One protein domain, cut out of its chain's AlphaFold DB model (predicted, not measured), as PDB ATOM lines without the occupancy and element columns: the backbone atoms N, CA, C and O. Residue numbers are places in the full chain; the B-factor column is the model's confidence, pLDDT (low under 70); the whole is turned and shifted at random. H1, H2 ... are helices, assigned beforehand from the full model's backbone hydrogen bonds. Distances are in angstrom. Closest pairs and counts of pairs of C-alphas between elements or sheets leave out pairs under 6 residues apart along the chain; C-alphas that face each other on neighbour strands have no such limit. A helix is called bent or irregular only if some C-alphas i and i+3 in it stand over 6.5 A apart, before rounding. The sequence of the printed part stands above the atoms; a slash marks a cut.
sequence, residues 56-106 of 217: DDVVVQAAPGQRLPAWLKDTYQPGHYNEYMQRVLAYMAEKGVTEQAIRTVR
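AT A GLANCE: This is residues 56 to 106 of the 217 residues of the protein "Phosphoethanolamine/phosphocholine phosphatase-like" of Scleropages formosus (UniProt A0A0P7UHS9). The chain makes a small, elongated ring of helices: the longest helix, H3, forms one long side, and the short helices H1 and H2, with the link between them, form the side across from it. H4 closes one end of this ring, where it packs on H1, while the link of residues 74 to 80 turns the chain round at the other end. The printed part has 51 residues with four named helices, in the order H1, H2, H3, H4, and no named strand; its class is all helix. It is compact, with a radius of gyration of the C-alphas of 10.4 A, and spans 28 by 18 by 15 A.

HOW THE PARTS SIT: Begin with H3, residues 81 to 94, which touches no helix. Look next for H2, residues 70 to 73: H2 and H3 are close but not clearly touching, and their closest C-alphas, those of Leu 72 and Val 88, are 7.3 A apart. H3 is also near H1, residues 56 to 62, with 11 pairs of C-alphas within 10 A. It is near H4 too, residues 99 to 105, with 5 such pairs. Go next to Ala 62 and Ile 102, whose C-alphas, 5.4 A apart, are the closest of H1 and H4; these two helices touch. Their lines are about perpendicular at 72 degrees, only just past a steep tilt. H2 and H4 are apart, and so are H1 and H2. In H3 and H4 every O i to N i+4 pair is within hydrogen-bond range; in H1 0 of 3 are, beside 4 of 4 O i to N i+3 pairs, and H2 is too short for an O i to N i+4 pair.

IN THESE COORDINATES: Find C-alpha 81 at (-39.702, 18.539, 52.471); from there H3 runs 20.0 A to C-alpha 94 at (-30.920, 30.128, 38.795). Go back to C-alpha 56 at (-31.522, 13.709, 49.929), where H1 begins; it ends at residue 62, 11.7 A from its first C-alpha. H1 is neither bent nor irregular, but only just: C-alphas 56 and 59 are 6.1 A apart. H2 takes residues 70 to 73 and measures 5.0 A. H4 runs 10.4 A from residue 99 to C-alpha 105 at (-22.906, 14.569, 43.993).

THE WHOLE: Look at Pro 78 and Gln 100 for the two C-alphas farthest apart, 28.9 A. The first and last printed C-alphas, of Asp 56 and Arg 106, are 8.4 A apart. The printed part has no cut. The link from H3 to H4 is tight, those from H1 to H2 and from H2 to H3 are short, and no link is long. The mean pLDDT of the printed part is 83.6, and you will find values under 70 at residues 78 to 79 and at residue 106.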
ATOM      1  N   ASP A  56     -31.364  12.871  51.113       74.75
ATOM      2  CA  ASP A  56     -31.522  13.709  49.929       74.75
ATOM      3  C   ASP A  56     -30.781  15.062  50.063       74.75
ATOM      4  O   ASP A  56     -30.431  15.673  49.048       74.75
ATOM      5  N   ASP A  57     -30.415  15.492  51.281       76.31
ATOM      6  CA  ASP A  57     -29.634  16.716  51.525       76.31
ATOM      7  C   ASP A  57     -28.233  16.678  50.891       76.31
ATOM      8  O   ASP A  57     -27.601  17.724  50.710       76.31
ATOM      9  N   VAL A  58     -27.760  15.504  50.447       77.50
ATOM     10  CA  VAL A  58     -26.542  15.371  49.628       77.50
ATOM     11  C   VAL A  58     -26.568  16.287  48.398       77.50
ATOM     12  O   VAL A  58     -25.528  16.772  47.952       77.50
ATOM     13  N   VAL A  59     -27.758  16.611  47.883       80.44
ATOM     14  CA  VAL A  59     -27.953  17.548  46.770       80.44
ATOM     15  C   VAL A  59     -27.368  18.937  47.051       80.44
ATOM     16  O   VAL A  59     -26.899  19.607  46.128       80.44
ATOM     17  N   VAL A  60     -27.299  19.364  48.317       83.56
ATOM     18  CA  VAL A  60     -26.706  20.648  48.729       83.56
ATOM     19  C   VAL A  60     -25.220  20.722  48.375       83.56
ATOM     20  O   VAL A  60     -24.701  21.813  48.134       83.56
ATOM     21  N   GLN A  61     -24.535  19.585  48.239       83.88
ATOM     22  CA  GLN A  61     -23.142  19.552  47.791       83.88
ATOM     23  C   GLN A  61     -22.970  20.061  46.350       83.88
ATOM     24  O   GLN A  61     -21.892  20.542  46.009       83.88
ATOM     25  N   ALA A  62     -24.012  20.008  45.509       84.81
ATOM     26  CA  ALA A  62     -23.985  20.600  44.168       84.81
ATOM     27  C   ALA A  62     -24.287  22.107  44.160       84.81
ATOM     28  O   ALA A  62     -24.126  22.754  43.124       84.81
ATOM     29  N   ALA A  63     -24.720  22.688  45.285       86.62
ATOM     30  CA  ALA A  63     -24.972  24.121  45.370       86.62
ATOM     31  C   ALA A  63     -23.661  24.925  45.225       86.62
ATOM     32  O   ALA A  63     -22.589  24.448  45.614       86.62
ATOM     33  N   PRO A  64     -23.713  26.179  44.733       84.50
ATOM     34  CA  PRO A  64     -22.543  27.053  44.703       84.50
ATOM     35  C   PRO A  64     -21.929  27.205  46.099       84.50
ATOM     36  O   PRO A  64     -22.621  27.549  47.055       84.50
ATOM     37  N   GLY A  65     -20.628  26.934  46.228       86.75
ATOM     38  CA  GLY A  65     -19.952  26.945  47.530       86.75
ATOM     39  C   GLY A  65     -20.376  25.815  48.478       86.75
ATOM     40  O   GLY A  65     -20.091  25.905  49.670       86.75
ATOM     41  N   GLN A  66     -21.045  24.772  47.963       87.56
ATOM     42  CA  GLN A  66     -21.497  23.573  48.689       87.56
ATOM     43  C   GLN A  66     -22.407  23.885  49.887       87.56
ATOM     44  O   GLN A  66     -22.443  23.149  50.874       87.56
ATOM     45  N   ARG A  67     -23.101  25.027  49.839       88.12
ATOM     46  CA  ARG A  67     -23.972  25.519  50.908       88.12
ATOM     47  C   ARG A  67     -25.165  26.252  50.313       88.12
ATOM     48  O   ARG A  67     -25.037  26.974  49.327       88.12
ATOM     49  N   LEU A  68     -26.318  26.112  50.959       87.69
ATOM     50  CA  LEU A  68     -27.474  26.955  50.670       87.69
ATOM     51  C   LEU A  68     -27.353  28.292  51.416       87.69
ATOM     52  O   LEU A  68     -26.834  28.322  52.537       87.69
ATOM     53  N   PRO A  69     -27.842  29.401  50.835       89.75
ATOM     54  CA  PRO A  69     -27.984  30.658  51.558       89.75
ATOM     55  C   PRO A  69     -28.867  30.486  52.801       89.75
ATOM     56  O   PRO A  69     -29.861  29.763  52.743       89.75
ATOM     57  N   ALA A  70     -28.558  31.201  53.890       87.75
ATOM     58  CA  ALA A  70     -29.344  31.142  55.129       87.75
ATOM     59  C   ALA A  70     -30.835  31.422  54.876       87.75
ATOM     60  O   ALA A  70     -31.679  30.627  55.264       87.75
ATOM     61  N   TRP A  71     -31.143  32.454  54.079       91.06
ATOM     62  CA  TRP A  71     -32.521  32.815  53.734       91.06
ATOM     63  C   TRP A  71     -33.312  31.694  53.053       91.06
ATOM     64  O   TRP A  71     -34.532  31.721  53.126       91.06
ATOM     65  N   LEU A  72     -32.647  30.749  52.375       87.38
ATOM     66  CA  LEU A  72     -33.279  29.599  51.728       87.38
ATOM     67  C   LEU A  72     -33.342  28.409  52.686       87.38
ATOM     68  O   LEU A  72     -34.384  27.765  52.788       87.38
ATOM     69  N   LYS A  73     -32.249  28.149  53.413       85.25
ATOM     70  CA  LYS A  73     -32.169  27.085  54.421       85.25
ATOM     71  C   LYS A  73     -33.238  27.254  55.507       85.25
ATOM     72  O   LYS A  73     -33.919  26.293  55.846       85.25
ATOM     73  N   ASP A  74     -33.448  28.483  55.968       87.19
ATOM     74  CA  ASP A  74     -34.404  28.830  57.029       87.19
ATOM     75  C   ASP A  74     -35.873  28.687  56.592       87.19
ATOM     76  O   ASP A  74     -36.792  28.887  57.384       87.19
ATOM     77  N   THR A  75     -36.119  28.336  55.327       86.88
ATOM     78  CA  THR A  75     -37.471  28.115  54.806       86.88
ATOM     79  C   THR A  75     -37.972  26.678  54.936       86.88
ATOM     80  O   THR A  75     -39.129  26.417  54.580       86.88
ATOM     81  N   TYR A  76     -37.128  25.749  55.401       82.38
ATOM     82  CA  TYR A  76     -37.550  24.382  55.701       82.38
ATOM     83  C   TYR A  76     -38.597  24.389  56.815       82.38
ATOM     84  O   TYR A  76     -38.460  25.077  57.827       82.38
ATOM     85  N   GLN A  77     -39.649  23.604  56.617       74.94
ATOM     86  CA  GLN A  77     -40.661  23.343  57.629       74.94
ATOM     87  C   GLN A  77     -40.790  21.825  57.777       74.94
ATOM     88  O   GLN A  77     -40.897  21.143  56.751       74.94
ATOM     89  N   PRO A  78     -40.802  21.291  59.013       66.75
ATOM     90  CA  PRO A  78     -40.996  19.864  59.242       66.75
ATOM     91  C   PRO A  78     -42.235  19.341  58.506       66.75
ATOM     92  O   PRO A  78     -43.311  19.936  58.585       66.75
ATOM     93  N   GLY A  79     -42.079  18.244  57.762       64.44
ATOM     94  CA  GLY A  79     -43.154  17.641  56.965       64.44
ATOM     95  C   GLY A  79     -43.455  18.304  55.610       64.44
ATOM     96  O   GLY A  79     -44.296  17.782  54.882       64.44
ATOM     97  N   HIS A  80     -42.764  19.389  55.235       71.31
ATOM     98  CA  HIS A  80     -42.889  20.079  53.935       71.31
ATOM     99  C   HIS A  80     -41.601  19.982  53.099       71.31
ATOM    100  O   HIS A  80     -41.136  20.947  52.479       71.31
ATOM    101  N   TYR A  81     -40.982  18.799  53.126       74.69
ATOM    102  CA  TYR A  81     -39.702  18.539  52.471       74.69
ATOM    103  C   TYR A  81     -39.760  18.770  50.954       74.69
ATOM    104  O   TYR A  81     -38.874  19.407  50.389       74.69
ATOM    105  N   ASN A  82     -40.829  18.325  50.287       74.25
ATOM    106  CA  ASN A  82     -40.958  18.438  48.832       74.25
ATOM    107  C   ASN A  82     -41.019  19.901  48.371       74.25
ATOM    108  O   ASN A  82     -40.346  20.285  47.416       74.25
ATOM    109  N   GLU A  83     -41.796  20.735  49.058       80.12
ATOM    110  CA  GLU A  83     -41.933  22.163  48.768       80.12
ATOM    111  C   GLU A  83     -40.637  22.924  49.069       80.12
ATOM    112  O   GLU A  83     -40.256  23.856  48.354       80.12
ATOM    113  N   TYR A  84     -39.923  22.528  50.124       83.88
ATOM    114  CA  TYR A  84     -38.568  23.005  50.380       83.88
ATOM    115  C   TYR A  84     -37.612  22.627  49.241       83.88
ATOM    116  O   TYR A  84     -36.972  23.508  48.665       83.88
ATOM    117  N   MET A  85     -37.590  21.361  48.829       85.38
ATOM    118  CA  MET A  85     -36.701  20.884  47.774       85.38
ATOM    119  C   MET A  85     -36.980  21.496  46.406       85.38
ATOM    120  O   MET A  85     -36.040  21.788  45.669       85.38
ATOM    121  N   GLN A  86     -38.238  21.789  46.075       85.75
ATOM    122  CA  GLN A  86     -38.571  22.541  44.863       85.75
ATOM    123  C   GLN A  86     -37.915  23.929  44.851       85.75
ATOM    124  O   GLN A  86     -37.364  24.338  43.828       85.75
ATOM    125  N   ARG A  87     -37.905  24.635  45.989       90.19
ATOM    126  CA  ARG A  87     -37.231  25.940  46.122       90.19
ATOM    127  C   ARG A  87     -35.714  25.808  46.023       90.19
ATOM    128  O   ARG A  87     -35.074  26.634  45.375       90.19
ATOM    129  N   VAL A  88     -35.141  24.755  46.608       88.94
ATOM    130  CA  VAL A  88     -33.705  24.449  46.502       88.94
ATOM    131  C   VAL A  88     -33.294  24.196  45.053       88.94
ATOM    132  O   VAL A  88     -32.328  24.795  44.579       88.94
ATOM    133  N   LEU A  89     -34.042  23.364  44.328       89.25
ATOM    134  CA  LEU A  89     -33.765  23.057  42.925       89.25
ATOM    135  C   LEU A  89     -33.953  24.281  42.019       89.25
ATOM    136  O   LEU A  89     -33.141  24.495  41.119       89.25
ATOM    137  N   ALA A  90     -34.960  25.120  42.282       88.69
ATOM    138  CA  ALA A  90     -35.146  26.385  41.570       88.69
ATOM    139  C   ALA A  90     -33.944  27.324  41.768       88.69
ATOM    140  O   ALA A  90     -33.374  27.813  40.793       88.69
ATOM    141  N   TYR A  91     -33.486  27.496  43.012       92.00
ATOM    142  CA  TYR A  91     -32.276  28.263  43.321       92.00
ATOM    143  C   TYR A  91     -31.034  27.704  42.610       92.00
ATOM    144  O   TYR A  91     -30.249  28.459  42.035       92.00
ATOM    145  N   MET A  92     -30.843  26.382  42.621       89.94
ATOM    146  CA  MET A  92     -29.725  25.734  41.928       89.94
ATOM    147  C   MET A  92     -29.749  26.031  40.423       89.94
ATOM    148  O   MET A  92     -28.715  26.402  39.861       89.94
ATOM    149  N   ALA A  93     -30.925  25.947  39.795       89.69
ATOM    150  CA  ALA A  93     -31.103  26.278  38.385       89.69
ATOM    151  C   ALA A  93     -30.770  27.754  38.090       89.69
ATOM    152  O   ALA A  93     -30.019  28.036  37.159       89.69
ATOM    153  N   GLU A  94     -31.239  28.694  38.919       93.06
ATOM    154  CA  GLU A  94     -30.920  30.128  38.795       93.06
ATOM    155  C   GLU A  94     -29.420  30.426  38.922       93.06
ATOM    156  O   GLU A  94     -28.909  31.370  38.316       93.06
ATOM    157  N   LYS A  95     -28.690  29.628  39.709       93.06
ATOM    158  CA  LYS A  95     -27.233  29.746  39.866       93.06
ATOM    159  C   LYS A  95     -26.429  28.986  38.814       93.06
ATOM    160  O   LYS A  95     -25.203  28.956  38.905       93.06
ATOM    161  N   GLY A  96     -27.091  28.407  37.814       92.06
ATOM    162  CA  GLY A  96     -26.436  27.696  36.719       92.06
ATOM    163  C   GLY A  96     -25.891  26.322  37.107       92.06
ATOM    164  O   GLY A  96     -25.039  25.786  36.399       92.06
ATOM    165  N   VAL A  97     -26.358  25.736  38.215       90.69
ATOM    166  CA  VAL A  97     -26.039  24.346  38.555       90.69
ATOM    167  C   VAL A  97     -26.720  23.442  37.530       90.69
ATOM    168  O   VAL A  97     -27.936  23.478  37.352       90.69
ATOM    169  N   THR A  98     -25.927  22.634  36.833       89.00
ATOM    170  CA  THR A  98     -26.436  21.741  35.790       89.00
ATOM    171  C   THR A  98     -26.981  20.448  36.388       89.00
ATOM    172  O   THR A  98     -26.537  19.990  37.444       89.00
ATOM    173  N   GLU A  99     -27.889  19.789  35.666       85.12
ATOM    174  CA  GLU A  99     -28.356  18.443  36.021       85.12
ATOM    175  C   GLU A  99     -27.179  17.467  36.203       85.12
ATOM    176  O   GLU A  99     -27.167  16.662  37.133       85.12
ATOM    177  N   GLN A 100     -26.147  17.572  35.362       83.75
ATOM    178  CA  GLN A 100     -24.948  16.741  35.454       83.75
ATOM    179  C   GLN A 100     -24.169  16.972  36.760       83.75
ATOM    180  O   GLN A 100     -23.672  16.013  37.353       83.75
ATOM    181  N   ALA A 101     -24.070  18.218  37.230       84.00
ATOM    182  CA  ALA A 101     -23.425  18.534  38.503       84.00
ATOM    183  C   ALA A 101     -24.204  17.932  39.683       84.00
ATOM    184  O   ALA A 101     -23.609  17.289  40.548       84.00
ATOM    185  N   ILE A 102     -25.539  18.030  39.659       81.88
ATOM    186  CA  ILE A 102     -26.419  17.383  40.645       81.88
ATOM    187  C   ILE A 102     -26.248  15.857  40.613       81.88
ATOM    188  O   ILE A 102     -26.115  15.216  41.653       81.88
ATOM    189  N   ARG A 103     -26.180  15.253  39.421       79.69
ATOM    190  CA  ARG A 103     -25.962  13.805  39.258       79.69
ATOM    191  C   ARG A 103     -24.603  13.324  39.765       79.69
ATOM    192  O   ARG A 103     -24.481  12.147  40.075       79.69
ATOM    193  N   THR A 104     -23.606  14.204  39.843       78.88
ATOM    194  CA  THR A 104     -22.239  13.857  40.260       78.88
ATOM    195  C   THR A 104     -22.096  13.803  41.782       78.88
ATOM    196  O   THR A 104     -21.334  12.987  42.290       78.88
ATOM    197  N   VAL A 105     -22.842  14.636  42.518       74.69
ATOM    198  CA  VAL A 105     -22.906  14.569  43.993       74.69
ATOM    199  C   VAL A 105     -23.929  13.546  44.488       74.69
ATOM    200  O   VAL A 105     -23.938  13.170  45.654       74.69
ATOM    201  N   ARG A 106     -24.809  13.088  43.596       67.06
ATOM    202  CA  ARG A 106     -25.865  12.131  43.903       67.06
ATOM    203  C   ARG A 106     -25.294  10.733  44.173       67.06
ATOM    204  O   ARG A 106     -24.569  10.169  43.356       67.06
TER     205      ARG A 106